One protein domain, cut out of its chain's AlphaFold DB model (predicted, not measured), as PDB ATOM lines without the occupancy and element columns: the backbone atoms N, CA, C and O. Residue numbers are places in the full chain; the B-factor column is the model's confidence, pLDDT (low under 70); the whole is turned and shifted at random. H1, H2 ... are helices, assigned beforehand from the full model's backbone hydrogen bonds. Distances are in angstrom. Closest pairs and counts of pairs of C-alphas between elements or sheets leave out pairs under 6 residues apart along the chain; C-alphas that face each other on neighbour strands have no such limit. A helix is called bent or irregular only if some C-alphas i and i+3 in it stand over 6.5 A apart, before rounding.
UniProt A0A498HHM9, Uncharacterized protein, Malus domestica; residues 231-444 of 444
ATOM      1  N   ASP A 231      17.627 -12.034   8.385       92.12
ATOM      2  CA  ASP A 231      18.197 -10.709   8.074       92.12
ATOM      3  C   ASP A 231      17.877  -9.654   9.139       92.12
ATOM      4  O   ASP A 231      18.638  -8.703   9.323       92.12
ATOM      5  N   HIS A 232      16.737  -9.793   9.823       92.81
ATOM      6  CA  HIS A 232      16.371  -8.901  10.911       92.81
ATOM      7  C   HIS A 232      17.181  -9.213  12.166       92.81
ATOM      8  O   HIS A 232      17.837  -8.305  12.676       92.81
ATOM      9  N   ILE A 233      17.260 -10.491  12.553       94.06
ATOM     10  CA  ILE A 233      18.076 -10.946  13.686       94.06
ATOM     11  C   ILE A 233      19.533 -10.505  13.501       94.06
ATOM     12  O   ILE A 233      20.120  -9.917  14.405       94.06
ATOM     13  N   LEU A 234      20.112 -10.715  12.312       94.25
ATOM     14  CA  LEU A 234      21.484 -10.305  11.995       94.25
ATOM     15  C   LEU A 234      21.674  -8.786  12.102       94.25
ATOM     16  O   LEU A 234      22.698  -8.318  12.600       94.25
ATOM     17  N   ARG A 235      20.687  -7.999  11.660       93.50
ATOM     18  CA  ARG A 235      20.724  -6.534  11.759       93.50
ATOM     19  C   ARG A 235      20.661  -6.065  13.209       93.50
ATOM     20  O   ARG A 235      21.414  -5.163  13.578       93.50
ATOM     21  N   VAL A 236      19.787  -6.657  14.018       92.62
ATOM     22  CA  VAL A 236      19.647  -6.335  15.442       92.62
ATOM     23  C   VAL A 236      20.914  -6.745  16.200       92.62
ATOM     24  O   VAL A 236      21.493  -5.923  16.905       92.62
ATOM     25  N   LEU A 237      21.433  -7.951  15.961       92.50
ATOM     26  CA  LEU A 237      22.683  -8.447  16.546       92.50
ATOM     27  C   LEU A 237      23.881  -7.552  16.201       92.50
ATOM     28  O   LEU A 237      24.630  -7.148  17.091       92.50
ATOM     29  N   LEU A 238      24.039  -7.162  14.933       91.19
ATOM     30  CA  LEU A 238      25.074  -6.196  14.557       91.19
ATOM     31  C   LEU A 238      24.856  -4.827  15.185       91.19
ATOM     32  O   LEU A 238      25.835  -4.142  15.460       91.19
ATOM     33  N   SER A 239      23.609  -4.412  15.403       89.81
ATOM     34  CA  SER A 239      23.322  -3.157  16.096       89.81
ATOM     35  C   SER A 239      23.788  -3.235  17.545       89.81
ATOM     36  O   SER A 239      24.445  -2.304  17.991       89.81
ATOM     37  N   TYR A 240      23.576  -4.358  18.238       87.25
ATOM     38  CA  TYR A 240      24.143  -4.585  19.570       87.25
ATOM     39  C   TYR A 240      25.673  -4.563  19.557       87.25
ATOM     40  O   TYR A 240      26.269  -3.850  20.359       87.25
ATOM     41  N   ILE A 241      26.321  -5.257  18.617       86.56
ATOM     42  CA  ILE A 241      27.790  -5.258  18.485       86.56
ATOM     43  C   ILE A 241      28.320  -3.846  18.190       86.56
ATOM     44  O   ILE A 241      29.273  -3.398  18.817       86.56
ATOM     45  N   LYS A 242      27.692  -3.105  17.274       81.44
ATOM     46  CA  LYS A 242      28.083  -1.728  16.934       81.44
ATOM     47  C   LYS A 242      27.796  -0.747  18.069       81.44
ATOM     48  O   LYS A 242      28.564   0.188  18.252       81.44
ATOM     49  N   LEU A 243      26.731  -0.953  18.841       76.38
ATOM     50  CA  LEU A 243      26.430  -0.160  20.036       76.38
ATOM     51  C   LEU A 243      27.491  -0.395  21.114       76.38
ATOM     52  O   LEU A 243      27.979   0.568  21.706       76.38
ATOM     53  N   CYS A 244      27.914  -1.654  21.280       71.25
ATOM     54  CA  CYS A 244      29.087  -1.994  22.079       71.25
ATOM     55  C   CYS A 244      30.332  -1.254  21.554       71.25
ATOM     56  O   CYS A 244      31.147  -0.766  22.327       71.25
ATOM     57  N   SER A 245      30.459  -1.078  20.240       60.69
ATOM     58  CA  SER A 245      31.593  -0.360  19.657       60.69
ATOM     59  C   SER A 245      31.501   1.180  19.709       60.69
ATOM     60  O   SER A 245      32.509   1.872  19.626       60.69
ATOM     61  N   GLY A 246      30.307   1.765  19.790       53.81
ATOM     62  CA  GLY A 246      30.120   3.204  19.554       53.81
ATOM     63  C   GLY A 246      29.678   4.023  20.763       53.81
ATOM     64  O   GLY A 246      29.873   5.236  20.774       53.81
ATOM     65  N   GLN A 247      29.023   3.402  21.746       48.31
ATOM     66  CA  GLN A 247      28.186   4.126  22.715       48.31
ATOM     67  C   GLN A 247      28.199   3.531  24.119       48.31
ATOM     68  O   GLN A 247      27.361   3.894  24.951       48.31
ATOM     69  N   PHE A 248      29.153   2.659  24.439       53.75
ATOM     70  CA  PHE A 248      29.362   2.367  25.843       53.75
ATOM     71  C   PHE A 248      29.697   3.667  26.575       53.75
ATOM     72  O   PHE A 248      30.633   4.381  26.219       53.75
ATOM     73  N   ARG A 249      28.989   3.929  27.677       57.84
ATOM     74  CA  ARG A 249      29.401   4.898  28.705       57.84
ATOM     75  C   ARG A 249      30.650   4.413  29.463       57.84
ATOM     76  O   ARG A 249      30.806   4.680  30.648       57.84
ATOM     77  N   CYS A 250      31.503   3.638  28.800       71.19
ATOM     78  CA  CYS A 250      32.734   3.123  29.352       71.19
ATOM     79  C   CYS A 250      33.795   4.215  29.212       71.19
ATOM     80  O   CYS A 250      34.023   4.701  28.099       71.19
ATOM     81  N   PRO A 251      34.446   4.625  30.308       81.56
ATOM     82  CA  PRO A 251      35.512   5.606  30.226       81.56
ATOM     83  C   PRO A 251      36.686   5.043  29.405       81.56
ATOM     84  O   PRO A 251      36.934   3.828  29.431       81.56
ATOM     85  N   PRO A 252      37.417   5.904  28.675       87.19
ATOM     86  CA  PRO A 252      38.657   5.489  28.035       87.19
ATOM     87  C   PRO A 252      39.677   5.058  29.100       87.19
ATOM     88  O   PRO A 252      39.643   5.536  30.236       87.19
ATOM     89  N   LEU A 253      40.621   4.184  28.738       85.94
ATOM     90  CA  LEU A 253      41.698   3.754  29.641       85.94
ATOM     91  C   LEU A 253      42.594   4.922  30.060       85.94
ATOM     92  O   LEU A 253      43.210   4.876  31.123       85.94
ATOM     93  N   SER A 254      42.690   5.952  29.219       87.31
ATOM     94  CA  SER A 254      43.485   7.147  29.471       87.31
ATOM     95  C   SER A 254      42.790   8.393  28.935       87.31
ATOM     96  O   SER A 254      42.230   8.383  27.842       87.31
ATOM     97  N   GLY A 255      42.883   9.496  29.679       85.25
ATOM     98  CA  GLY A 255      42.463  10.824  29.214       85.25
ATOM     99  C   GLY A 255      43.516  11.545  28.364       85.25
ATOM    100  O   GLY A 255      43.290  12.680  27.956       85.25
ATOM    101  N   VAL A 256      44.681  10.930  28.125       87.25
ATOM    102  CA  VAL A 256      45.757  11.543  27.335       87.25
ATOM    103  C   VAL A 256      45.385  11.506  25.856       87.25
ATOM    104  O   VAL A 256      45.464  10.457  25.211       87.25
ATOM    105  N   GLU A 257      44.989  12.657  25.322       82.75
ATOM    106  CA  GLU A 257      44.582  12.810  23.928       82.75
ATOM    107  C   GLU A 257      45.679  12.338  22.956       82.75
ATOM    108  O   GLU A 257      46.864  12.632  23.123       82.75
ATOM    109  N   GLY A 258      45.285  11.557  21.947       81.00
ATOM    110  CA  GLY A 258      46.199  11.015  20.936       81.00
ATOM    111  C   GLY A 258      47.031   9.803  21.381       81.00
ATOM    112  O   GLY A 258      47.812   9.288  20.579       81.00
ATOM    113  N   SER A 259      46.864   9.315  22.613       88.00
ATOM    114  CA  SER A 259      47.450   8.039  23.048       88.00
ATOM    115  C   SER A 259      46.685   6.837  22.475       88.00
ATOM    116  O   SER A 259      45.550   6.956  22.017       88.00
ATOM    117  N   VAL A 260      47.299   5.650  22.482       88.44
ATOM    118  CA  VAL A 260      46.602   4.411  22.083       88.44
ATOM    119  C   VAL A 260      45.506   4.096  23.102       88.44
ATOM    120  O   VAL A 260      44.389   3.738  22.747       88.44
ATOM    121  N   GLU A 261      45.810   4.314  24.374       87.94
ATOM    122  CA  GLU A 261      44.959   4.041  25.520       87.94
ATOM    123  C   GLU A 261      43.714   4.934  25.558       87.94
ATOM    124  O   GLU A 261      42.685   4.503  26.067       87.94
ATOM    125  N   SER A 262      43.747   6.139  24.980       87.94
ATOM    126  CA  SER A 262      42.548   6.987  24.885       87.94
ATOM    127  C   SER A 262      41.500   6.473  23.896       87.94
ATOM    128  O   SER A 262      40.381   6.970  23.894       87.94
ATOM    129  N   HIS A 263      41.859   5.507  23.046       86.19
ATOM    130  CA  HIS A 263      40.952   4.859  22.092       86.19
ATOM    131  C   HIS A 263      40.431   3.509  22.604       86.19
ATOM    132  O   HIS A 263      39.582   2.887  21.969       86.19
ATOM    133  N   LEU A 264      40.964   3.036  23.730       88.94
ATOM    134  CA  LEU A 264      40.594   1.779  24.360       88.94
ATOM    135  C   LEU A 264      39.715   2.064  25.575       88.94
ATOM    136  O   LEU A 264      39.951   3.030  26.296       88.94
ATOM    137  N   HIS A 265      38.742   1.203  25.843       87.25
ATOM    138  CA  HIS A 265      37.740   1.416  26.882       87.25
ATOM    139  C   HIS A 265      37.803   0.345  27.973       87.25
ATOM    140  O   HIS A 265      38.096  -0.825  27.716       87.25
ATOM    141  N   VAL A 266      37.508   0.754  29.211       84.69
ATOM    142  CA  VAL A 266      37.316  -0.174  30.335       84.69
ATOM    143  C   VAL A 266      35.880  -0.670  30.318       84.69
ATOM    144  O   VAL A 266      34.968   0.107  30.579       84.69
ATOM    145  N   LEU A 267      35.679  -1.962  30.070       82.88
ATOM    146  CA  LEU A 267      34.358  -2.574  30.186       82.88
ATOM    147  C   LEU A 267      33.998  -2.850  31.646       82.88
ATOM    148  O   LEU A 267      34.814  -3.414  32.388       82.88
ATOM    149  N   GLY A 268      32.763  -2.516  32.022       80.62
ATOM    150  CA  GLY A 268      32.137  -3.000  33.249       80.62
ATOM    151  C   GLY A 268      31.765  -4.483  33.153       80.62
ATOM    152  O   GLY A 268      31.903  -5.112  32.104       80.62
ATOM    153  N   GLU A 269      31.317  -5.072  34.262       80.62
ATOM    154  CA  GLU A 269      30.992  -6.507  34.336       80.62
ATOM    155  C   GLU A 269      29.908  -6.913  33.330       80.62
ATOM    156  O   GLU A 269      30.041  -7.926  32.642       80.62
ATOM    157  N   ARG A 270      28.867  -6.086  33.185       79.31
ATOM    158  CA  ARG A 270      27.771  -6.344  32.248       79.31
ATOM    159  C   ARG A 270      28.226  -6.224  30.798       79.31
ATOM    160  O   ARG A 270      27.847  -7.037  29.962       79.31
ATOM    161  N   GLU A 271      29.047  -5.230  30.485       80.50
ATOM    162  CA  GLU A 271      29.550  -5.042  29.130       80.50
ATOM    163  C   GLU A 271      30.529  -6.152  28.738       80.50
ATOM    164  O   GLU A 271      30.452  -6.645  27.616       80.50
ATOM    165  N   ARG A 272      31.381  -6.613  29.670       80.94
ATOM    166  CA  ARG A 272      32.248  -7.796  29.486       80.94
ATOM    167  C   ARG A 272      31.441  -9.038  29.139       80.94
ATOM    168  O   ARG A 272      31.836  -9.801  28.264       80.94
ATOM    169  N   TRP A 273      30.309  -9.221  29.812       82.12
ATOM    170  CA  TRP A 273      29.405 -10.327  29.531       82.12
ATOM    171  C   TRP A 273      28.797 -10.219  28.130       82.12
ATOM    172  O   TRP A 273      28.883 -11.158  27.345       82.12
ATOM    173  N   ASN A 274      28.271  -9.049  27.762       82.06
ATOM    174  CA  ASN A 274      27.678  -8.839  26.439       82.06
ATOM    175  C   ASN A 274      28.685  -9.084  25.303       82.06
ATOM    176  O   ASN A 274      28.341  -9.714  24.304       82.06
ATOM    177  N   VAL A 275      29.935  -8.627  25.446       83.38
ATOM    178  CA  VAL A 275      30.957  -8.864  24.414       83.38
ATOM    179  C   VAL A 275      31.401 -10.327  24.335       83.38
ATOM    180  O   VAL A 275      31.897 -10.728  23.290       83.38
ATOM    181  N   ASP A 276      31.207 -11.144  25.375       86.88
ATOM    182  CA  ASP A 276      31.394 -12.601  25.284       86.88
ATOM    183  C   ASP A 276      30.204 -13.278  24.592       86.88
ATOM    184  O   ASP A 276      30.381 -14.121  23.712       86.88
ATOM    185  N   VAL A 277      28.981 -12.886  24.949       90.75
ATOM    186  CA  VAL A 277      27.775 -13.582  24.496       90.75
ATOM    187  C   VAL A 277      27.400 -13.262  23.047       90.75
ATOM    188  O   VAL A 277      26.987 -14.162  22.314       90.75
ATOM    189  N   LEU A 278      27.559 -12.017  22.584       91.12
ATOM    190  CA  LEU A 278      27.164 -11.640  21.218       91.12
ATOM    191  C   LEU A 278      27.948 -12.415  20.132       91.12
ATOM    192  O   LEU A 278      27.312 -12.911  19.198       91.12
ATOM    193  N   PRO A 279      29.281 -12.610  20.230       91.62
ATOM    194  CA  PRO A 279      30.013 -13.505  19.330       91.62
ATOM    195  C   PRO A 279      29.568 -14.967  19.405       91.62
ATOM    196  O   PRO A 279      29.532 -15.643  18.382       91.62
ATOM    197  N   ARG A 280      29.176 -15.460  20.585       94.06
ATOM    198  CA  ARG A 280      28.632 -16.820  20.718       94.06
ATOM    199  C   ARG A 280      27.288 -16.956  20.005       94.06
ATOM    200  O   ARG A 280      27.045 -17.951  19.337       94.06
ATOM    201  N   MET A 281      26.438 -15.932  20.069       95.12
ATOM    202  CA  MET A 281      25.203 -15.891  19.281       95.12
ATOM    203  C   MET A 281      25.483 -15.864  17.772       95.12
ATOM    204  O   MET A 281      24.758 -16.507  17.014       95.12
ATOM    205  N   LEU A 282      26.536 -15.165  17.325       94.81
ATOM    206  CA  LEU A 282      26.975 -15.221  15.925       94.81
ATOM    207  C   LEU A 282      27.368 -16.645  15.513       94.81
ATOM    208  O   LEU A 282      26.984 -17.077  14.430       94.81
ATOM    209  N   GLU A 283      28.092 -17.368  16.368       94.38
ATOM    210  CA  GLU A 283      28.475 -18.766  16.138       94.38
ATOM    211  C   GLU A 283      27.247 -19.685  16.018       94.38
ATOM    212  O   GLU A 283      27.163 -20.461  15.070       94.38
ATOM    213  N   GLU A 284      26.242 -19.540  16.891       94.88
ATOM    214  CA  GLU A 284      24.993 -20.322  16.802       94.88
ATOM    215  C   GLU A 284      24.170 -20.006  15.545       94.88
ATOM    216  O   GLU A 284      23.482 -20.873  15.002       94.88
ATOM    217  N   ILE A 285      24.206 -18.757  15.074       94.62
ATOM    218  CA  ILE A 285      23.442 -18.322  13.900       94.62
ATOM    219  C   ILE A 285      24.167 -18.659  12.587       94.62
ATOM    220  O   ILE A 285      23.524 -18.805  11.542       94.62
ATOM    221  N   LEU A 286      25.489 -18.832  12.626       95.44
ATOM    222  CA  LEU A 286      26.338 -19.039  11.456       95.44
ATOM    223  C   LEU A 286      25.861 -20.161  10.509       95.44
ATOM    224  O   LEU A 286      25.813 -19.903   9.301       95.44
ATOM    225  N   PRO A 287      25.425 -21.352  10.977       94.69
ATOM    226  CA  PRO A 287      24.905 -22.394  10.089       94.69
ATOM    227  C   PRO A 287      23.700 -21.939   9.256       94.69
ATOM    228  O   PRO A 287      23.555 -22.337   8.103       94.69
ATOM    229  N   TYR A 288      22.851 -21.064   9.801       94.25
ATOM    230  CA  TYR A 288      21.688 -20.531   9.091       94.25
ATOM    231  C   TYR A 288      22.070 -19.466   8.062       94.25
ATOM    232  O   TYR A 288      21.459 -19.402   6.995       94.25
ATOM    233  N   VAL A 289      23.093 -18.655   8.351       94.31
ATOM    234  CA  VAL A 289      23.665 -17.706   7.377       94.31
ATOM    235  C   VAL A 289      24.261 -18.466   6.200       94.31
ATOM    236  O   VAL A 289      23.993 -18.133   5.046       94.31
ATOM    237  N   HIS A 290      25.010 -19.527   6.498       93.50
ATOM    238  CA  HIS A 290      25.603 -20.409   5.504       93.50
ATOM    239  C   HIS A 290      24.540 -21.101   4.644       93.50
ATOM    240  O   HIS A 290      24.590 -21.008   3.419       93.50
ATOM    241  N   GLN A 291      23.523 -21.699   5.269       92.00
ATOM    242  CA  GLN A 291      22.397 -22.318   4.569       92.00
ATOM    243  C   GLN A 291      21.690 -21.321   3.637       92.00
ATOM    244  O   GLN A 291      21.487 -21.608   2.459       92.00
ATOM    245  N   LYS A 292      21.381 -20.115   4.129       90.88
ATOM    246  CA  LYS A 292      20.741 -19.067   3.325       90.88
ATOM    247  C   LYS A 292      21.625 -18.597   2.168       90.88
ATOM    248  O   LYS A 292      21.120 -18.317   1.083       90.88
ATOM    249  N   ALA A 293      22.940 -18.517   2.377       90.31
ATOM    250  CA  ALA A 293      23.885 -18.210   1.311       90.31
ATOM    251  C   ALA A 293      23.862 -19.292   0.220       90.31
ATOM    252  O   ALA A 293      23.811 -18.944  -0.956       90.31
ATOM    253  N   ILE A 294      23.829 -20.577   0.595       88.94
ATOM    254  CA  ILE A 294      23.743 -21.704  -0.348       88.94
ATOM    255  C   ILE A 294      22.428 -21.682  -1.133       88.94
ATOM    256  O   ILE A 294      22.448 -21.841  -2.351       88.94
ATOM    257  N   GLU A 295      21.295 -21.453  -0.469       87.44
ATOM    258  CA  GLU A 295      19.973 -21.410  -1.115       87.44
ATOM    259  C   GLU A 295      19.868 -20.315  -2.182       87.44
ATOM    260  O   GLU A 295      19.163 -20.471  -3.175       87.44
ATOM    261  N   MET A 296      20.594 -19.209  -2.000       82.81
ATOM    262  CA  MET A 296      20.653 -18.119  -2.973       82.81
ATOM    263  C   MET A 296      21.719 -18.338  -4.061       82.81
ATOM    264  O   MET A 296      21.770 -17.570  -5.025       82.81
ATOM    265  N   CYS A 297      22.572 -19.363  -3.944       78.69
ATOM    266  CA  CYS A 297      23.623 -19.634  -4.921       78.69
ATOM    267  C   CYS A 297      23.046 -20.247  -6.209       78.69
ATOM    268  O   CYS A 297      22.430 -21.314  -6.163       78.69
ATOM    269  N   PRO A 298      23.342 -19.671  -7.390       69.56
ATOM    270  CA  PRO A 298      22.801 -20.136  -8.669       69.56
ATOM    271  C   PRO A 298      23.355 -21.495  -9.139       69.56
ATOM    272  O   PRO A 298      22.883 -22.023 -10.139       69.56
ATOM    273  N   VAL A 299      24.359 -22.054  -8.452       63.12
ATOM    274  CA  VAL A 299      25.112 -23.256  -8.872       63.12
ATOM    275  C   VAL A 299      24.675 -24.527  -8.113       63.12
ATOM    276  O   VAL A 299      25.207 -25.606  -8.360       63.12
ATOM    277  N   SER A 300      23.709 -24.449  -7.187       53.69
ATOM    278  CA  SER A 300      23.318 -25.601  -6.356       53.69
ATOM    279  C   SER A 300      22.299 -26.525  -7.048       53.69
ATOM    280  O   SER A 300      21.113 -26.543  -6.735       53.69
ATOM    281  N   SER A 301      22.756 -27.331  -8.008       46.75
ATOM    282  CA  SER A 301      21.946 -28.438  -8.549       46.75
ATOM    283  C   SER A 301      22.621 -29.810  -8.513       46.75
ATOM    284  O   SER A 301      21.994 -30.773  -8.950       46.75
ATOM    285  N   ASP A 302      23.830 -29.938  -7.945       48.09
ATOM    286  CA  ASP A 302      24.536 -31.226  -7.878       48.09
ATOM    287  C   ASP A 302      25.015 -31.580  -6.448       48.09
ATOM    288  O   ASP A 302      25.885 -30.887  -5.898       48.09
ATOM    289  N   PRO A 303      24.452 -32.632  -5.808       48.16
ATOM    290  CA  PRO A 303      24.742 -33.003  -4.419       48.16
ATOM    291  C   PRO A 303      26.168 -33.532  -4.178       48.16
ATOM    292  O   PRO A 303      26.568 -33.658  -3.022       48.16
ATOM    293  N   GLU A 304      26.963 -33.798  -5.222       45.94
ATOM    294  CA  GLU A 304      28.363 -34.242  -5.084       45.94
ATOM    295  C   GLU A 304      29.345 -33.098  -4.742       45.94
ATOM    296  O   GLU A 304      30.479 -33.343  -4.333       45.94
ATOM    297  N   THR A 305      28.906 -31.837  -4.833       51.94
ATOM    298  CA  THR A 305      29.765 -30.635  -4.735       51.94
ATOM    299  C   THR A 305      29.740 -29.944  -3.365       51.94
ATOM    300  O   THR A 305      30.280 -28.843  -3.220       51.94
ATOM    301  N   ALA A 306      29.122 -30.563  -2.353       47.00
ATOM    302  CA  ALA A 306      28.815 -29.945  -1.056       47.00
ATOM    303  C   ALA A 306      30.039 -29.371  -0.303       47.00
ATOM    304  O   ALA A 306      29.884 -28.447   0.486       47.00
ATOM    305  N   GLY A 307      31.258 -29.849  -0.585       52.09
ATOM    306  CA  GLY A 307      32.503 -29.319  -0.004       52.09
ATOM    307  C   GLY A 307      33.143 -28.139  -0.753       52.09
ATOM    308  O   GLY A 307      34.182 -27.640  -0.327       52.09
ATOM    309  N   THR A 308      32.577 -27.701  -1.883       62.97
ATOM    310  CA  THR A 308      33.216 -26.745  -2.814       62.97
ATOM    311  C   THR A 308      32.259 -25.678  -3.359       62.97
ATOM    312  O   THR A 308      32.536 -25.072  -4.393       62.97
ATOM    313  N   ILE A 309      31.137 -25.421  -2.675       76.81
ATOM    314  CA  ILE A 309      30.114 -24.459  -3.130       76.81
ATOM    315  C   ILE A 309      30.729 -23.066  -3.349       76.81
ATOM    316  O   ILE A 309      30.552 -22.465  -4.407       76.81
ATOM    317  N   PHE A 310      31.549 -22.598  -2.405       86.38
ATOM    318  CA  PHE A 310      32.255 -21.312  -2.478       86.38
ATOM    319  C   PHE A 310      33.645 -21.443  -3.119       86.38
ATOM    320  O   PHE A 310      34.647 -20.965  -2.588       86.38
ATOM    321  N   SER A 311      33.722 -22.136  -4.257       88.38
ATOM    322  CA  SER A 311      34.959 -22.301  -5.032       88.38
ATOM    323  C   SER A 311      35.486 -20.980  -5.606       88.38
ATOM    324  O   SER A 311      34.772 -19.983  -5.717       88.38
ATOM    325  N   LYS A 312      36.747 -20.975  -6.049       89.06
ATOM    326  CA  LYS A 312      37.356 -19.818  -6.721       89.06
ATOM    327  C   LYS A 312      36.528 -19.303  -7.911       89.06
ATOM    328  O   LYS A 312      36.330 -18.101  -8.025       89.06
ATOM    329  N   SER A 313      36.014 -20.193  -8.761       87.81
ATOM    330  CA  SER A 313      35.185 -19.821  -9.919       87.81
ATOM    331  C   SER A 313      33.866 -19.167  -9.504       87.81
ATOM    332  O   SER A 313      33.416 -18.214 -10.136       87.81
ATOM    333  N   PHE A 314      33.265 -19.628  -8.406       88.44
ATOM    334  CA  PHE A 314      32.111 -18.957  -7.818       88.44
ATOM    335  C   PHE A 314      32.463 -17.536  -7.348       88.44
ATOM    336  O   PHE A 314      31.723 -16.596  -7.631       88.44
ATOM    337  N   LEU A 315      33.608 -17.357  -6.681       90.75
ATOM    338  CA  LEU A 315      34.051 -16.039  -6.217       90.75
ATOM    339  C   LEU A 315      34.341 -15.073  -7.380       90.75
ATOM    340  O   LEU A 315      34.124 -13.874  -7.242       90.75
ATOM    341  N   GLU A 316      34.778 -15.576  -8.538       90.62
ATOM    342  CA  GLU A 316      34.936 -14.774  -9.762       90.62
ATOM    343  C   GLU A 316      33.578 -14.281 -10.295       90.62
ATOM    344  O   GLU A 316      33.440 -13.107 -10.646       90.62
ATOM    345  N   LEU A 317      32.546 -15.137 -10.290       88.31
ATOM    346  CA  LEU A 317      31.176 -14.746 -10.657       88.31
ATOM    347  C   LEU A 317      30.587 -13.725  -9.675       88.31
ATOM    348  O   LEU A 317      29.940 -12.761 -10.097       88.31
ATOM    349  N   TYR A 318      30.831 -13.932  -8.379       89.81
ATOM    350  CA  TYR A 318      30.460 -13.005  -7.316       89.81
ATOM    351  C   TYR A 318      31.111 -11.631  -7.530       89.81
ATOM    352  O   TYR A 318      30.412 -10.620  -7.587       89.81
ATOM    353  N   ALA A 319      32.426 -11.588  -7.755       90.38
ATOM    354  CA  ALA A 319      33.169 -10.351  -7.993       90.38
ATOM    355  C   ALA A 319      32.695  -9.586  -9.237       90.38
ATOM    356  O   ALA A 319      32.677  -8.353  -9.240       90.38
ATOM    357  N   GLY A 320      32.262 -10.309 -10.276       87.12
ATOM    358  CA  GLY A 320      31.657  -9.735 -11.481       87.12
ATOM    359  C   GLY A 320      30.291  -9.071 -11.254       87.12
ATOM    360  O   GLY A 320      29.771  -8.430 -12.165       87.12
ATOM    361  N   GLY A 321      29.698  -9.199 -10.061       82.75
ATOM    362  CA  GLY A 321      28.375  -8.653  -9.741       82.75
ATOM    363  C   GLY A 321      27.227  -9.412 -10.410       82.75
ATOM    364  O   GLY A 321      26.110  -8.902 -10.492       82.75
ATOM    365  N   HIS A 322      27.488 -10.626 -10.903       76.00
ATOM    366  CA  HIS A 322      26.490 -11.454 -11.580       76.00
ATOM    367  C   HIS A 322      25.555 -12.182 -10.605       76.00
ATOM    368  O   HIS A 322      24.531 -12.714 -11.029       76.00
ATOM    369  N   VAL A 323      25.888 -12.198  -9.309       80.00
ATOM    370  CA  VAL A 323      25.117 -12.867  -8.257       80.00
ATOM    371  C   VAL A 323      24.974 -11.930  -7.058       80.00
ATOM    372  O   VAL A 323      25.967 -11.387  -6.582       80.00
ATOM    373  N   GLN A 324      23.748 -11.750  -6.562       81.06
ATOM    374  CA  GLN A 324      23.482 -11.032  -5.312       81.06
ATOM    375  C   GLN A 324      23.257 -12.045  -4.198       81.06
ATOM    376  O   GLN A 324      22.322 -12.840  -4.269       81.06
ATOM    377  N   LEU A 325      24.101 -12.008  -3.169       86.00
ATOM    378  CA  LEU A 325      24.042 -12.956  -2.058       86.00
ATOM    379  C   LEU A 325      24.116 -12.221  -0.723       86.00
ATOM    380  O   LEU A 325      25.136 -12.303  -0.044       86.00
ATOM    381  N   PRO A 326      23.049 -11.519  -0.303       88.25
ATOM    382  CA  PRO A 326      23.098 -10.666   0.881       88.25
ATOM    383  C   PRO A 326      23.619 -11.377   2.139       88.25
ATOM    384  O   PRO A 326      24.411 -10.801   2.873       88.25
ATOM    385  N   ALA A 327      23.250 -12.645   2.358       88.38
ATOM    386  CA  ALA A 327      23.733 -13.435   3.497       88.38
ATOM    387  C   ALA A 327      25.239 -13.765   3.421       88.38
ATOM    388  O   ALA A 327      25.917 -13.790   4.443       88.38
ATOM    389  N   PHE A 328      25.766 -13.991   2.215       91.56
ATOM    390  CA  PHE A 328      27.195 -14.203   1.971       91.56
ATOM    391  C   PHE A 328      27.980 -12.894   2.131       91.56
ATOM    392  O   PHE A 328      28.997 -12.861   2.817       91.56
ATOM    393  N   GLU A 329      27.483 -11.808   1.534       92.44
ATOM    394  CA  GLU A 329      28.111 -10.485   1.585       92.44
ATOM    395  C   GLU A 329      28.164  -9.914   2.996       92.44
ATOM    396  O   GLU A 329      29.167  -9.326   3.393       92.44
ATOM    397  N   TRP A 330      27.102 -10.131   3.768       94.31
ATOM    398  CA  TRP A 330      26.980  -9.653   5.137       94.31
ATOM    399  C   TRP A 330      28.174 -10.052   6.019       94.31
ATOM    400  O   TRP A 330      28.595  -9.258   6.862       94.31
ATOM    401  N   LEU A 331      28.783 -11.227   5.806       95.31
ATOM    402  CA  LEU A 331      29.952 -11.661   6.577       95.31
ATOM    403  C   LEU A 331      31.145 -10.712   6.406       95.31
ATOM    404  O   LEU A 331      31.640 -10.156   7.388       95.31
ATOM    405  N   HIS A 332      31.598 -10.487   5.173       94.75
ATOM    406  CA  HIS A 332      32.803  -9.689   4.913       94.75
ATOM    407  C   HIS A 332      32.549  -8.191   4.749       94.75
ATOM    408  O   HIS A 332      33.492  -7.412   4.879       94.75
ATOM    409  N   VAL A 333      31.307  -7.775   4.488       93.69
ATOM    410  CA  VAL A 333      30.936  -6.359   4.336       93.69
ATOM    411  C   VAL A 333      30.489  -5.732   5.657       93.69
ATOM    412  O   VAL A 333      30.798  -4.567   5.897       93.69
ATOM    413  N   ASP A 334      29.811  -6.482   6.528       93.69
ATOM    414  CA  ASP A 334      29.236  -5.936   7.761       93.69
ATOM    415  C   ASP A 334      29.782  -6.596   9.033       93.69
ATOM    416  O   ASP A 334      30.187  -5.894   9.963       93.69
ATOM    417  N   CYS A 335      29.811  -7.931   9.085       95.81
ATOM    418  CA  CYS A 335      30.153  -8.681  10.292       95.81
ATOM    419  C   CYS A 335      31.633  -8.540  10.669       95.81
ATOM    420  O   CYS A 335      31.933  -8.042  11.755       95.81
ATOM    421  N   PHE A 336      32.571  -8.897   9.780       96.56
ATOM    422  CA  PHE A 336      34.003  -8.779  10.081       96.56
ATOM    423  C   PHE A 336      34.415  -7.337  10.398       96.56
ATOM    424  O   PHE A 336      35.080  -7.142  11.416       96.56
ATOM    425  N   PRO A 337      33.988  -6.306   9.637       95.50
ATOM    426  CA  PRO A 337      34.223  -4.914  10.016       95.50
ATOM    427  C   PRO A 337      33.738  -4.561  11.423       95.50
ATOM    428  O   PRO A 337      34.470  -3.905  12.165       95.50
ATOM    429  N   ALA A 338      32.542  -5.007  11.819       93.75
ATOM    430  CA  ALA A 338      32.005  -4.739  13.152       93.75
ATOM    431  C   ALA A 338      32.826  -5.427  14.258       93.75
ATOM    432  O   ALA A 338      33.113  -4.802  15.279       93.75
ATOM    433  N   LEU A 339      33.255  -6.676  14.042       94.31
ATOM    434  CA  LEU A 339      34.102  -7.419  14.985       94.31
ATOM    435  C   LEU A 339      35.513  -6.824  15.097       94.31
ATOM    436  O   LEU A 339      36.045  -6.710  16.198       94.31
ATOM    437  N   ILE A 340      36.101  -6.394  13.976       94.56
ATOM    438  CA  ILE A 340      37.397  -5.698  13.940       94.56
ATOM    439  C   ILE A 340      37.310  -4.382  14.717       94.56
ATOM    440  O   ILE A 340      38.178  -4.093  15.540       94.56
ATOM    441  N   GLN A 341      36.252  -3.597  14.496       91.88
ATOM    442  CA  GLN A 341      36.019  -2.358  15.241       91.88
ATOM    443  C   GLN A 341      35.859  -2.627  16.739       91.88
ATOM    444  O   GLN A 341      36.509  -1.955  17.535       91.88
ATOM    445  N   LEU A 342      35.066  -3.635  17.119       90.06
ATOM    446  CA  LEU A 342      34.881  -4.016  18.520       90.06
ATOM    447  C   LEU A 342      36.212  -4.413  19.179       90.06
ATOM    448  O   LEU A 342      36.529  -3.949  20.272       90.06
ATOM    449  N   ALA A 343      37.030  -5.223  18.500       91.50
ATOM    450  CA  ALA A 343      38.336  -5.638  19.007       91.50
ATOM    451  C   ALA A 343      39.297  -4.452  19.207       91.50
ATOM    452  O   ALA A 343      40.063  -4.435  20.171       91.50
ATOM    453  N   CYS A 344      39.246  -3.448  18.327       91.19
ATOM    454  CA  CYS A 344      40.070  -2.238  18.407       91.19
ATOM    455  C   CYS A 344      39.696  -1.286  19.551       91.19
ATOM    456  O   CYS A 344      40.464  -0.369  19.827       91.19
ATOM    457  N   LEU A 345      38.559  -1.489  20.215       87.62
ATOM    458  CA  LEU A 345      38.118  -0.662  21.344       87.62
ATOM    459  C   LEU A 345      38.502  -1.252  22.693       87.62
ATOM    460  O   LEU A 345      38.325  -0.605  23.724       87.62
ATOM    461  N   LEU A 346      39.011  -2.483  22.703       86.56
ATOM    462  CA  LEU A 346      39.218  -3.242  23.922       86.56
ATOM    463  C   LEU A 346      40.689  -3.577  24.125       86.56
ATOM    464  O   LEU A 346      41.365  -4.013  23.186       86.56
ATOM    465  N   PRO A 347      41.216  -3.378  25.347       84.50
ATOM    466  CA  PRO A 347      42.621  -3.617  25.611       84.50
ATOM    467  C   PRO A 347      43.023  -5.074  25.345       84.50
ATOM    468  O   PRO A 347      42.227  -5.986  25.584       84.50
ATOM    469  N   PRO A 348      44.283  -5.330  24.936       78.44
ATOM    470  CA  PRO A 348      44.854  -6.670  24.759       78.44
ATOM    471  C   PRO A 348      44.604  -7.644  25.908       78.44
ATOM    472  O   PRO A 348      44.518  -8.834  25.680       78.44
ATOM    473  N   LYS A 349      44.413  -7.153  27.131       77.38
ATOM    474  CA  LYS A 349      44.169  -7.994  28.308       77.38
ATOM    475  C   LYS A 349      42.798  -8.687  28.315       77.38
ATOM    476  O   LYS A 349      42.629  -9.662  29.034       77.38
ATOM    477  N   GLU A 350      41.824  -8.188  27.554       74.75
ATOM    478  CA  GLU A 350      40.487  -8.787  27.443       74.75
ATOM    479  C   GLU A 350      40.506  -9.927  26.405       74.75
ATOM    480  O   GLU A 350      39.986  -9.803  25.293       74.75
ATOM    481  N   ASP A 351      41.172 -11.033  26.747       78.69
ATOM    482  CA  ASP A 351      41.401 -12.160  25.829       78.69
ATOM    483  C   ASP A 351      40.133 -12.951  25.494       78.69
ATOM    484  O   ASP A 351      40.058 -13.565  24.428       78.69
ATOM    485  N   THR A 352      39.111 -12.905  26.354       86.19
ATOM    486  CA  THR A 352      37.859 -13.648  26.159       86.19
ATOM    487  C   THR A 352      37.192 -13.277  24.838       86.19
ATOM    488  O   THR A 352      36.919 -14.163  24.031       86.19
ATOM    489  N   LEU A 353      37.021 -11.978  24.555       88.38
ATOM    490  CA  LEU A 353      36.416 -11.530  23.298       88.38
ATOM    491  C   LEU A 353      37.214 -12.025  22.090       88.38
ATOM    492  O   LEU A 353      36.632 -12.557  21.147       88.38
ATOM    493  N   ARG A 354      38.543 -11.851  22.097       90.62
ATOM    494  CA  ARG A 354      39.369 -12.274  20.956       90.62
ATOM    495  C   ARG A 354      39.311 -13.777  20.768       90.62
ATOM    496  O   ARG A 354      39.222 -14.217  19.633       90.62
ATOM    497  N   SER A 355      39.283 -14.545  21.856       92.31
ATOM    498  CA  SER A 355      39.083 -15.989  21.796       92.31
ATOM    499  C   SER A 355      37.754 -16.345  21.127       92.31
ATOM    500  O   SER A 355      37.753 -17.181  20.224       92.31
ATOM    501  N   GLN A 356      36.644 -15.689  21.490       92.62
ATOM    502  CA  GLN A 356      35.351 -15.958  20.850       92.62
ATOM    503  C   GLN A 356      35.316 -15.514  19.382       92.62
ATOM    504  O   GLN A 356      34.851 -16.270  18.534       92.62
ATOM    505  N   ILE A 357      35.860 -14.337  19.046       94.75
ATOM    506  CA  ILE A 357      35.974 -13.898  17.646       94.75
ATOM    507  C   ILE A 357      36.829 -14.891  16.852       94.75
ATOM    508  O   ILE A 357      36.448 -15.280  15.756       94.75
ATOM    509  N   THR A 358      37.959 -15.344  17.396       95.25
ATOM    510  CA  THR A 358      38.817 -16.347  16.757       95.25
ATOM    511  C   THR A 358      38.065 -17.648  16.496       95.25
ATOM    512  O   THR A 358      38.142 -18.152  15.380       95.25
ATOM    513  N   LYS A 359      37.305 -18.172  17.467       95.44
ATOM    514  CA  LYS A 359      36.473 -19.371  17.259       95.44
ATOM    515  C   LYS A 359      35.450 -19.163  16.149       95.44
ATOM    516  O   LYS A 359      35.351 -20.000  15.261       95.44
ATOM    517  N   PHE A 360      34.761 -18.022  16.154       96.31
ATOM    518  CA  PHE A 360      33.816 -17.670  15.099       96.31
ATOM    519  C   PHE A 360      34.488 -17.625  13.718       96.31
ATOM    520  O   PHE A 360      33.982 -18.218  12.772       96.31
ATOM    521  N   LEU A 361      35.653 -16.982  13.591       96.81
ATOM    522  CA  LEU A 361      36.398 -16.911  12.327       96.81
ATOM    523  C   LEU A 361      36.850 -18.294  11.834       96.81
ATOM    524  O   LEU A 361      36.755 -18.578  10.640       96.81
ATOM    525  N   LEU A 362      37.283 -19.169  12.746       95.50
ATOM    526  CA  LEU A 362      37.624 -20.553  12.419       95.50
ATOM    527  C   LEU A 362      36.390 -21.334  11.944       95.50
ATOM    528  O   LEU A 362      36.462 -21.990  10.908       95.50
ATOM    529  N   ALA A 363      35.246 -21.186  12.617       95.50
ATOM    530  CA  ALA A 363      33.986 -21.804  12.200       95.50
ATOM    531  C   ALA A 363      33.525 -21.308  10.815       95.50
ATOM    532  O   ALA A 363      33.058 -22.094   9.991       95.50
ATOM    533  N   VAL A 364      33.708 -20.016  10.509       95.19
ATOM    534  CA  VAL A 364      33.440 -19.472   9.166       95.19
ATOM    535  C   VAL A 364      34.370 -20.104   8.130       95.19
ATOM    536  O   VAL A 364      33.910 -20.515   7.067       95.19
ATOM    537  N   SER A 365      35.665 -20.213   8.437       93.00
ATOM    538  CA  SER A 365      36.654 -20.882   7.581       93.00
ATOM    539  C   SER A 365      36.263 -22.334   7.285       93.00
ATOM    540  O   SER A 365      36.340 -22.769   6.138       93.00
ATOM    541  N   GLU A 366      35.826 -23.077   8.302       92.00
ATOM    542  CA  GLU A 366      35.406 -24.474   8.160       92.00
ATOM    543  C   GLU A 366      34.152 -24.619   7.293       92.00
ATOM    544  O   GLU A 366      34.109 -25.490   6.426       92.00
ATOM    545  N   LEU A 367      33.156 -23.747   7.474       91.81
ATOM    546  CA  LEU A 367      31.899 -23.814   6.725       91.81
ATOM    547  C   LEU A 367      32.035 -23.323   5.279       91.81
ATOM    548  O   LEU A 367      31.488 -23.934   4.366       91.81
ATOM    549  N   TYR A 368      32.747 -22.221   5.042       91.50
ATOM    550  CA  TYR A 368      32.854 -21.619   3.706       91.50
ATOM    551  C   TYR A 368      34.051 -22.139   2.896       91.50
ATOM    552  O   TYR A 368      34.086 -21.978   1.674       91.50
ATOM    553  N   GLY A 369      35.011 -22.796   3.546       90.94
ATOM    554  CA  GLY A 369      36.131 -23.474   2.904       90.94
ATOM    555  C   GLY A 369      37.308 -22.571   2.516       90.94
ATOM    556  O   GLY A 369      37.289 -21.342   2.625       90.94
ATOM    557  N   ASP A 370      38.374 -23.212   2.022       90.50
ATOM    558  CA  ASP A 370      39.684 -22.574   1.824       90.50
ATOM    559  C   ASP A 370      39.684 -21.462   0.761       90.50
ATOM    560  O   ASP A 370      40.419 -20.480   0.877       90.50
ATOM    561  N   SER A 371      38.837 -21.585  -0.266       91.69
ATOM    562  CA  SER A 371      38.698 -20.551  -1.299       91.69
ATOM    563  C   SER A 371      38.168 -19.245  -0.701       91.69
ATOM    564  O   SER A 371      38.772 -18.197  -0.922       91.69
ATOM    565  N   TYR A 372      37.113 -19.305   0.120       93.00
ATOM    566  CA  TYR A 372      36.586 -18.137   0.831       93.00
ATOM    567  C   TYR A 372      37.609 -17.567   1.819       93.00
ATOM    568  O   TYR A 372      37.850 -16.358   1.852       93.00
ATOM    569  N   LEU A 373      38.276 -18.441   2.578       94.00
ATOM    570  CA  LEU A 373      39.329 -18.041   3.509       94.00
ATOM    571  C   LEU A 373      40.440 -17.243   2.807       94.00
ATOM    572  O   LEU A 373      40.809 -16.163   3.260       94.00
ATOM    573  N   THR A 374      40.946 -17.751   1.682       93.12
ATOM    574  CA  THR A 374      42.079 -17.161   0.947       93.12
ATOM    575  C   THR A 374      41.714 -15.872   0.232       93.12
ATOM    576  O   THR A 374      42.497 -14.926   0.218       93.12
ATOM    577  N   HIS A 375      40.556 -15.856  -0.420       94.00
ATOM    578  CA  HIS A 375      40.207 -14.822  -1.387       94.00
ATOM    579  C   HIS A 375      39.253 -13.767  -0.827       94.00
ATOM    580  O   HIS A 375      39.112 -12.704  -1.430       94.00
ATOM    581  N   THR A 376      38.640 -14.025   0.331       94.81
ATOM    582  CA  THR A 376      37.687 -13.111   0.966       94.81
ATOM    583  C   THR A 376      38.104 -12.770   2.395       94.81
ATOM    584  O   THR A 376      38.391 -11.609   2.684       94.81
ATOM    585  N   MET A 377      38.211 -13.748   3.296       95.75
ATOM    586  CA  MET A 377      38.487 -13.456   4.710       95.75
ATOM    587  C   MET A 377      39.898 -12.880   4.922       95.75
ATOM    588  O   MET A 377      40.054 -11.849   5.572       95.75
ATOM    589  N   LEU A 378      40.926 -13.486   4.320       96.00
ATOM    590  CA  LEU A 378      42.316 -13.049   4.472       96.00
ATOM    591  C   LEU A 378      42.564 -11.601   3.994       96.00
ATOM    592  O   LEU A 378      43.104 -10.823   4.783       96.00
ATOM    593  N   PRO A 379      42.136 -11.171   2.788       96.81
ATOM    594  CA  PRO A 379      42.304  -9.785   2.349       96.81
ATOM    595  C   PRO A 379      41.682  -8.739   3.282       96.81
ATOM    596  O   PRO A 379      42.276  -7.680   3.490       96.81
ATOM    597  N   VAL A 380      40.515  -9.032   3.872       97.62
ATOM    598  CA  VAL A 380      39.841  -8.126   4.820       97.62
ATOM    599  C   VAL A 380      40.716  -7.887   6.051       97.62
ATOM    600  O   VAL A 380      40.932  -6.737   6.442       97.62
ATOM    601  N   PHE A 381      41.262  -8.953   6.638       97.62
ATOM    602  CA  PHE A 381      42.091  -8.848   7.840       97.62
ATOM    603  C   PHE A 381      43.495  -8.298   7.557       97.62
ATOM    604  O   PHE A 381      44.003  -7.523   8.366       97.62
ATOM    605  N   LEU A 382      44.101  -8.605   6.403       96.50
ATOM    606  CA  LEU A 382      45.374  -7.998   5.987       96.50
ATOM    607  C   LEU A 382      45.252  -6.473   5.863       96.50
ATOM    608  O   LEU A 382      46.048  -5.732   6.448       96.50
ATOM    609  N   LEU A 383      44.206  -5.989   5.181       97.19
ATOM    610  CA  LEU A 383      43.937  -4.553   5.068       97.19
ATOM    611  C   LEU A 383      43.699  -3.909   6.434       97.19
ATOM    612  O   LEU A 383      44.221  -2.823   6.690       97.19
ATOM    613  N   ALA A 384      42.951  -4.574   7.317       97.12
ATOM    614  CA  ALA A 384      42.667  -4.076   8.659       97.12
ATOM    615  C   ALA A 384      43.921  -3.973   9.548       97.12
ATOM    616  O   ALA A 384      43.999  -3.069  10.377       97.12
ATOM    617  N   VAL A 385      44.927  -4.836   9.351       96.44
ATOM    618  CA  VAL A 385      46.242  -4.730  10.020       96.44
ATOM    619  C   VAL A 385      47.119  -3.623   9.405       96.44
ATOM    620  O   VAL A 385      48.024  -3.102  10.058       96.44
ATOM    621  N   GLY A 386      46.808  -3.178   8.183       94.38
ATOM    622  CA  GLY A 386      47.514  -2.105   7.474       94.38
ATOM    623  C   GLY A 386      48.352  -2.563   6.285       94.38
ATOM    624  O   GLY A 386      48.990  -1.719   5.640       94.38
ATOM    625  N   GLU A 387      48.323  -3.857   5.977       93.56
ATOM    626  CA  GLU A 387      49.005  -4.452   4.833       93.56
ATOM    627  C   GLU A 387      48.243  -4.227   3.525       93.56
ATOM    628  O   GLU A 387      47.093  -3.785   3.513       93.56
ATOM    629  N   GLU A 388      48.910  -4.490   2.402       91.69
ATOM    630  CA  GLU A 388      48.268  -4.482   1.090       91.69
ATOM    631  C   GLU A 388      47.596  -5.832   0.833       91.69
ATOM    632  O   GLU A 388      48.184  -6.883   1.088       91.69
ATOM    633  N   ALA A 389      46.388  -5.807   0.275       93.00
ATOM    634  CA  ALA A 389      45.718  -7.006  -0.204       93.00
ATOM    635  C   ALA A 389      44.947  -6.726  -1.493       93.00
ATOM    636  O   ALA A 389      44.366  -5.651  -1.681       93.00
ATOM    637  N   GLU A 390      44.928  -7.715  -2.380       91.56
ATOM    638  CA  GLU A 390      44.157  -7.656  -3.614       91.56
ATOM    639  C   GLU A 390      42.679  -7.949  -3.338       91.56
ATOM    640  O   GLU A 390      42.335  -8.932  -2.686       91.56
ATOM    641  N   LEU A 391      41.792  -7.103  -3.871       93.50
ATOM    642  CA  LEU A 391      40.336  -7.249  -3.744       93.50
ATOM    643  C   LEU A 391      39.693  -7.778  -5.035       93.50
ATOM    644  O   LEU A 391      38.581  -7.397  -5.393       93.50
ATOM    645  N   THR A 392      40.411  -8.633  -5.763       92.44
ATOM    646  CA  THR A 392      39.987  -9.185  -7.062       92.44
ATOM    647  C   THR A 392      38.688  -9.982  -6.978       92.44
ATOM    648  O   THR A 392      37.910  -9.963  -7.924       92.44
ATOM    649  N   PHE A 393      38.420 -10.615  -5.834       92.62
ATOM    650  CA  PHE A 393      37.227 -11.431  -5.588       92.62
ATOM    651  C   PHE A 393      36.077 -10.666  -4.915       92.62
ATOM    652  O   PHE A 393      35.134 -11.274  -4.413       92.62
ATOM    653  N   PHE A 394      36.144  -9.334  -4.897       92.88
ATOM    654  CA  PHE A 394      35.108  -8.483  -4.321       92.88
ATOM    655  C   PHE A 394      34.419  -7.649  -5.402       92.88
ATOM    656  O   PHE A 394      35.113  -7.065  -6.243       92.88
ATOM    657  N   PRO A 395      33.084  -7.492  -5.347       92.69
ATOM    658  CA  PRO A 395      32.367  -6.544  -6.183       92.69
ATOM    659  C   PRO A 395      32.886  -5.128  -5.954       92.69
ATOM    660  O   PRO A 395      33.112  -4.717  -4.812       92.69
ATOM    661  N   SER A 396      32.997  -4.346  -7.026       90.69
ATOM    662  CA  SER A 396      33.504  -2.964  -6.983       90.69
ATOM    663  C   SER A 396      32.776  -2.075  -5.965       90.69
ATOM    664  O   SER A 396      33.404  -1.225  -5.333       90.69
ATOM    665  N   ALA A 397      31.479  -2.314  -5.744       89.81
ATOM    666  CA  ALA A 397      30.662  -1.607  -4.759       89.81
ATOM    667  C   ALA A 397      31.164  -1.766  -3.309       89.81
ATOM    668  O   ALA A 397      31.007  -0.851  -2.505       89.81
ATOM    669  N   THR A 398      31.802  -2.891  -2.976       89.94
ATOM    670  CA  THR A 398      32.273  -3.201  -1.610       89.94
ATOM    671  C   THR A 398      33.708  -2.733  -1.345       89.94
ATOM    672  O   THR A 398      34.130  -2.616  -0.192       89.94
ATOM    673  N   HIS A 399      34.468  -2.399  -2.399       92.62
ATOM    674  CA  HIS A 399      35.893  -2.057  -2.288       92.62
ATOM    675  C   HIS A 399      36.143  -0.849  -1.390       92.62
ATOM    676  O   HIS A 399      37.118  -0.841  -0.646       92.62
ATOM    677  N   SER A 400      35.304   0.186  -1.470       92.38
ATOM    678  CA  SER A 400      35.476   1.408  -0.675       92.38
ATOM    679  C   SER A 400      35.315   1.140   0.823       92.38
ATOM    680  O   SER A 400      36.123   1.634   1.610       92.38
ATOM    681  N   GLY A 401      34.331   0.318   1.203       91.25
ATOM    682  CA  GLY A 401      34.094  -0.098   2.585       91.25
ATOM    683  C   GLY A 401      35.258  -0.914   3.141       91.25
ATOM    684  O   GLY A 401      35.813  -0.566   4.181       91.25
ATOM    685  N   ILE A 402      35.706  -1.929   2.397       93.44
ATOM    686  CA  ILE A 402      36.796  -2.820   2.826       93.44
ATOM    687  C   ILE A 402      38.136  -2.074   2.882       93.44
ATOM    688  O   ILE A 402      38.857  -2.167   3.872       93.44
ATOM    689  N   LYS A 403      38.457  -1.246   1.877       94.06
ATOM    690  CA  LYS A 403      39.645  -0.367   1.918       94.06
ATOM    691  C   LYS A 403      39.569   0.656   3.055       94.06
ATOM    692  O   LYS A 403      40.604   1.134   3.519       94.06
ATOM    693  N   GLY A 404      38.362   1.000   3.501       93.19
ATOM    694  CA  GLY A 404      38.112   1.865   4.651       93.19
ATOM    695  C   GLY A 404      38.627   1.301   5.975       93.19
ATOM    696  O   GLY A 404      38.945   2.090   6.861       93.19
ATOM    697  N   LEU A 405      38.791  -0.023   6.091       94.56
ATOM    698  CA  LEU A 405      39.346  -0.677   7.285       94.56
ATOM    699  C   LEU A 405      40.826  -0.367   7.509       94.56
ATOM    700  O   LEU A 405      41.332  -0.543   8.616       94.56
ATOM    701  N   ARG A 406      41.530   0.087   6.469       96.00
ATOM    702  CA  ARG A 406      42.969   0.298   6.542       96.00
ATOM    703  C   ARG A 406      43.318   1.431   7.519       96.00
ATOM    704  O   ARG A 406      42.882   2.568   7.305       96.00
ATOM    705  N   PRO A 407      44.163   1.183   8.538       95.44
ATOM    706  CA  PRO A 407      44.547   2.199   9.509       95.44
ATOM    707  C   PRO A 407      45.333   3.343   8.854       95.44
ATOM    708  O   PRO A 407      46.379   3.140   8.232       95.44
ATOM    709  N   ARG A 408      44.838   4.577   9.022       93.62
ATOM    710  CA  ARG A 408      45.415   5.789   8.400       93.62
ATOM    711  C   ARG A 408      46.330   6.587   9.327       93.62
ATOM    712  O   ARG A 408      47.233   7.267   8.848       93.62
ATOM    713  N   THR A 409      46.120   6.503  10.637       93.06
ATOM    714  CA  THR A 409      46.910   7.229  11.642       93.06
ATOM    715  C   THR A 409      47.952   6.316  12.285       93.06
ATOM    716  O   THR A 409      47.834   5.091  12.258       93.06
ATOM    717  N   THR A 410      48.988   6.902  12.887       93.12
ATOM    718  CA  THR A 410      49.992   6.153  13.663       93.12
ATOM    719  C   THR A 410      49.358   5.392  14.826       93.12
ATOM    720  O   THR A 410      49.731   4.250  15.085       93.12
ATOM    721  N   VAL A 411      48.361   5.992  15.480       92.88
ATOM    722  CA  VAL A 411      47.596   5.373  16.568       92.88
ATOM    723  C   VAL A 411      46.758   4.202  16.059       92.88
ATOM    724  O   VAL A 411      46.849   3.113  16.615       92.88
ATOM    725  N   ALA A 412      46.027   4.376  14.952       93.06
ATOM    726  CA  ALA A 412      45.233   3.303  14.353       93.06
ATOM    727  C   ALA A 412      46.103   2.117  13.918       93.06
ATOM    728  O   ALA A 412      45.702   0.973  14.093       93.06
ATOM    729  N   LYS A 413      47.317   2.369  13.406       95.06
ATOM    730  CA  LYS A 413      48.271   1.301  13.072       95.06
ATOM    731  C   LYS A 413      48.695   0.516  14.311       95.06
ATOM    732  O   LYS A 413      48.705  -0.706  14.276       95.06
ATOM    733  N   ARG A 414      48.990   1.206  15.420       94.12
ATOM    734  CA  ARG A 414      49.318   0.547  16.695       94.12
ATOM    735  C   ARG A 414      48.146  -0.279  17.226       94.12
ATOM    736  O   ARG A 414      48.358  -1.426  17.602       94.12
ATOM    737  N   LEU A 415      46.927   0.264  17.195       93.06
ATOM    738  CA  LEU A 415      45.709  -0.469  17.571       93.06
ATOM    739  C   LEU A 415      45.512  -1.710  16.698       93.06
ATOM    740  O   LEU A 415      45.257  -2.788  17.220       93.06
ATOM    741  N   ALA A 416      45.702  -1.587  15.386       94.94
ATOM    742  CA  ALA A 416      45.588  -2.705  14.461       94.94
ATOM    743  C   ALA A 416      46.600  -3.823  14.775       94.94
ATOM    744  O   ALA A 416      46.224  -4.992  14.867       94.94
ATOM    745  N   THR A 417      47.864  -3.474  15.039       94.25
ATOM    746  CA  THR A 417      48.887  -4.440  15.473       94.25
ATOM    747  C   THR A 417      48.546  -5.088  16.818       94.25
ATOM    748  O   THR A 417      48.793  -6.274  17.005       94.25
ATOM    749  N   MET A 418      47.981  -4.343  17.766       92.50
ATOM    750  CA  MET A 418      47.677  -4.865  19.104       92.50
ATOM    751  C   MET A 418      46.395  -5.703  19.153       92.50
ATOM    752  O   MET A 418      46.329  -6.671  19.908       92.50
ATOM    753  N   CYS A 419      45.374  -5.328  18.381       92.88
ATOM    754  CA  CYS A 419      44.020  -5.856  18.527       92.88
ATOM    755  C   CYS A 419      43.557  -6.715  17.346       92.88
ATOM    756  O   CYS A 419      42.797  -7.657  17.562       92.88
ATOM    757  N   VAL A 420      44.010  -6.423  16.122       95.31
ATOM    758  CA  VAL A 420      43.556  -7.110  14.897       95.31
ATOM    759  C   VAL A 420      44.539  -8.186  14.456       95.31
ATOM    760  O   VAL A 420      44.114  -9.269  14.064       95.31
ATOM    761  N   LEU A 421      45.849  -7.940  14.567       95.31
ATOM    762  CA  LEU A 421      46.870  -8.931  14.216       95.31
ATOM    763  C   LEU A 421      46.689 -10.271  14.958       95.31
ATOM    764  O   LEU A 421      46.782 -11.304  14.298       95.31
ATOM    765  N   PRO A 422      46.345 -10.323  16.264       94.50
ATOM    766  CA  PRO A 422      46.041 -11.596  16.920       94.50
ATOM    767  C   PRO A 422      44.874 -12.354  16.269       94.50
ATOM    768  O   PRO A 422      44.927 -13.576  16.155       94.50
ATOM    769  N   LEU A 423      43.845 -11.640  15.793       95.62
ATOM    770  CA  LEU A 423      42.705 -12.240  15.093       95.62
ATOM    771  C   LEU A 423      43.108 -12.765  13.712       95.62
ATOM    772  O   LEU A 423      42.698 -13.860  13.339       95.62
ATOM    773  N   LEU A 424      43.949 -12.026  12.979       96.56
ATOM    774  CA  LEU A 424      44.531 -12.488  11.717       96.56
ATOM    775  C   LEU A 424      45.351 -13.769  11.933       96.56
ATOM    776  O   LEU A 424      45.143 -14.758  11.237       96.56
ATOM    777  N   LEU A 425      46.254 -13.778  12.915       95.25
ATOM    778  CA  LEU A 425      47.148 -14.909  13.163       95.25
ATOM    779  C   LEU A 425      46.399 -16.148  13.661       95.25
ATOM    780  O   LEU A 425      46.652 -17.239  13.163       95.25
ATOM    781  N   ALA A 426      45.485 -15.997  14.623       94.19
ATOM    782  CA  ALA A 426      44.811 -17.132  15.251       94.19
ATOM    783  C   ALA A 426      43.507 -17.537  14.544       94.19
ATOM    784  O   ALA A 426      43.202 -18.721  14.469       94.19
ATOM    785  N   GLY A 427      42.732 -16.573  14.042       93.69
ATOM    786  CA  GLY A 427      41.403 -16.808  13.463       93.69
ATOM    787  C   GLY A 427      41.381 -16.986  11.948       93.69
ATOM    788  O   GLY A 427      40.461 -17.609  11.432       93.69
ATOM    789  N   VAL A 428      42.378 -16.462  11.228       95.00
ATOM    790  CA  VAL A 428      42.433 -16.534   9.757       95.00
ATOM    791  C   VAL A 428      43.577 -17.441   9.305       95.00
ATOM    792  O   VAL A 428      43.351 -18.477   8.687       95.00
ATOM    793  N   LEU A 429      44.817 -17.089   9.646       93.62
ATOM    794  CA  LEU A 429      46.010 -17.868   9.299       93.62
ATOM    795  C   LEU A 429      46.193 -19.104  10.193       93.62
ATOM    796  O   LEU A 429      46.920 -20.023   9.826       93.62
ATOM    797  N   GLY A 430      45.511 -19.142  11.338       89.31
ATOM    798  CA  GLY A 430      45.473 -20.289  12.245       89.31
ATOM    799  C   GLY A 430      44.594 -21.439  11.751       89.31
ATOM    800  O   GLY A 430      44.581 -22.499  12.375       89.31
ATOM    801  N   GLY A 431      43.877 -21.258  10.635       84.81
ATOM    802  CA  GLY A 431      43.097 -22.320  10.011       84.81
ATOM    803  C   GLY A 431      43.975 -23.506   9.574       84.81
ATOM    804  O   GLY A 431      45.124 -23.313   9.161       84.81
ATOM    805  N   PRO A 432      43.451 -24.746   9.609       78.38
ATOM    806  CA  PRO A 432      44.241 -25.956   9.364       78.38
ATOM    807  C   PRO A 432      44.904 -25.991   7.977       78.38
ATOM    808  O   PRO A 432      45.983 -26.560   7.825       78.38
ATOM    809  N   SER A 433      44.314 -25.340   6.971       83.31
ATOM    810  CA  SER A 433      44.859 -25.253   5.609       83.31
ATOM    811  C   SER A 433      45.929 -24.166   5.416       83.31
ATOM    812  O   SER A 433      46.528 -24.090   4.343       83.31
ATOM    813  N   LYS A 434      46.185 -23.311   6.418       87.06
ATOM    814  CA  LYS A 434      47.034 -22.110   6.290       87.06
ATOM    815  C   LYS A 434      48.353 -22.167   7.047       87.06
ATOM    816  O   LYS A 434      49.080 -21.176   7.054       87.06
ATOM    817  N   HIS A 435      48.730 -23.326   7.586       86.06
ATOM    818  CA  HIS A 435      49.949 -23.469   8.384       86.06
ATOM    819  C   HIS A 435      51.214 -22.954   7.674       86.06
ATOM    820  O   HIS A 435      51.987 -22.200   8.258       86.06
ATOM    821  N   GLU A 436      51.410 -23.285   6.394       86.44
ATOM    822  CA  GLU A 436      52.574 -22.808   5.632       86.44
ATOM    823  C   GLU A 436      52.561 -21.287   5.423       86.44
ATOM    824  O   GLU A 436      53.594 -20.636   5.573       86.44
ATOM    825  N   GLN A 437      51.390 -20.711   5.129       87.31
ATOM    826  CA  GLN A 437      51.234 -19.263   4.963       87.31
ATOM    827  C   GLN A 437      51.456 -18.520   6.283       87.31
ATOM    828  O   GLN A 437      52.076 -17.462   6.277       87.31
ATOM    829  N   LEU A 438      51.008 -19.083   7.411       90.38
ATOM    830  CA  LEU A 438      51.274 -18.547   8.743       90.38
ATOM    831  C   LEU A 438      52.773 -18.535   9.045       90.38
ATOM    832  O   LEU A 438      53.306 -17.521   9.486       90.38
ATOM    833  N   VAL A 439      53.466 -19.648   8.787       89.06
ATOM    834  CA  VAL A 439      54.914 -19.731   9.011       89.06
ATOM    835  C   VAL A 439      55.652 -18.726   8.128       89.06
ATOM    836  O   VAL A 439      56.560 -18.055   8.609       89.06
ATOM    837  N   GLU A 440      55.266 -18.586   6.859       89.38
ATOM    838  CA  GLU A 440      55.862 -17.593   5.963       89.38
ATOM    839  C   GLU A 440      55.572 -16.156   6.407       89.38
ATOM    840  O   GLU A 440      56.453 -15.303   6.351       89.38
ATOM    841  N   TYR A 441      54.363 -15.891   6.898       89.06
ATOM    842  CA  TYR A 441      53.987 -14.590   7.434       89.06
ATOM    843  C   TYR A 441      54.823 -14.220   8.667       89.06
ATOM    844  O   TYR A 441      55.312 -13.102   8.751       89.06
ATOM    845  N   LEU A 442      55.062 -15.169   9.580       89.19
ATOM    846  CA  LEU A 442      55.862 -14.958  10.795       89.19
ATOM    847  C   LEU A 442      57.376 -14.825  10.544       89.19
ATOM    848  O   LEU A 442      58.107 -14.440  11.454       89.19
ATOM    849  N   ARG A 443      57.868 -15.194   9.353       88.62
ATOM    850  CA  ARG A 443      59.278 -15.002   8.966       88.62
ATOM    851  C   ARG A 443      59.579 -13.584   8.484       88.62
ATOM    852  O   ARG A 443      60.753 -13.214   8.462       88.62
ATOM    853  N   LYS A 444      58.558 -12.858   8.032       76.94
ATOM    854  CA  LYS A 444      58.660 -11.455   7.620       76.94
ATOM    855  C   LYS A 444      58.719 -10.558   8.849       76.94
ATOM    856  O   LYS A 444      59.433  -9.534   8.754       76.94
TER     857      LYS A 444
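Overview. This is residues 231 to 444 of the 444 residues of an uncharacterized protein of Malus domestica (UniProt A0A498HHM9). Bent helix H5 folds back on itself, and its arms H5a and H5b, with bent helix H4, make the core of a helical body in rough layers. H1 and H2a cover one side of this core, H6 and H7 pack on the other, H3 sits by the start of H5b, and H8 ends the chain near H5a. Two long loops, residues 247 to 268 and 296 to 311, lie at opposite ends of the long axis. The 214 printed residues include eight named helices, H1 to H8 in chain order, and no named strand; the class is all helix. The whole is compact, with a radius of gyration of the C-alphas of 17.3 A and spans of 58 by 40 by 31 A.

Along the chain. By their hydrogen bonds H5, H2 and H4 were each assigned as one helix, but they are bent. H5, residues 351 to 385, has C-alphas 367 and 370 9.3 A apart; its arms are H5a, 351 to 367, 24.3 A long from C-alpha 351 at (41.401, -12.160, 25.829), and H5b, 370 to 385, 20.7 A. H4, residues 326 to 344, has C-alphas 333 and 336 6.9 A apart; its arms are H4a, 326 to 333, and H4b, 336 to 344. H2, residues 269 to 295, has C-alphas 284 and 287 7.0 A apart; its arms are H2a, 269 to 284, 23.1 A, and H2b, 287 to 295. H1, residues 231 to 246, 21.6 A, begins at C-alpha (18.197, -10.709, 8.074). H3 is residues 312 to 319 and H7 410 to 428, 24.2 A. H6, residues 396 to 404, is only just irregular, with C-alphas 397 and 400 7.0 A apart. H8, residues 432 to 443, is irregular, with C-alphas 433 and 436 8.1 A apart, and ends at C-alpha 443 at (59.278, -15.002, 8.966).

Arrangement. H5a and H5b run opposite ways at a shallow tilt of 31 degrees. H7 touches H5b, closest C-alphas Val 385 and Ala 416, 4.9 A, opposite ways at 21 degrees. H2a touches H5a, Asp 276 to Leu 353, 5.5 A, the same way at 7 degrees. H1 touches H4b, Ser 245 to Leu 342, 5.0 A. H1 and H2a form a hairpin. H2b touches H4a, Ala 293 to Phe 328, 5.2 A. H3 touches H5b, Lys 312 to Ser 371, 5.6 A. H6 only just touches H5b, with 3 pairs of C-alphas within 8 A, Val 380 and Ile 402 closest at 6.4 A. H8 is near H5a. Each O i to N i+4 pair is within hydrogen-bond range in H1, H2b, H3, H4b and H5a, but 10 of 12 in H2a, 2 of 4 in H4a, 8 of 12 in H5b, 3 of 5 in H6, 12 of 15 in H7 and 6 of 8 in H8.

Size, cuts and confidence. The C-alphas of Val 256 and Asp 302, the two farthest apart, are 59.3 A apart. The printed part has no cut. The links H1 to H2 and H2 to H3 are long. Its mean pLDDT is 87.3; residues 245 to 249 and 298 to 308 are under 70.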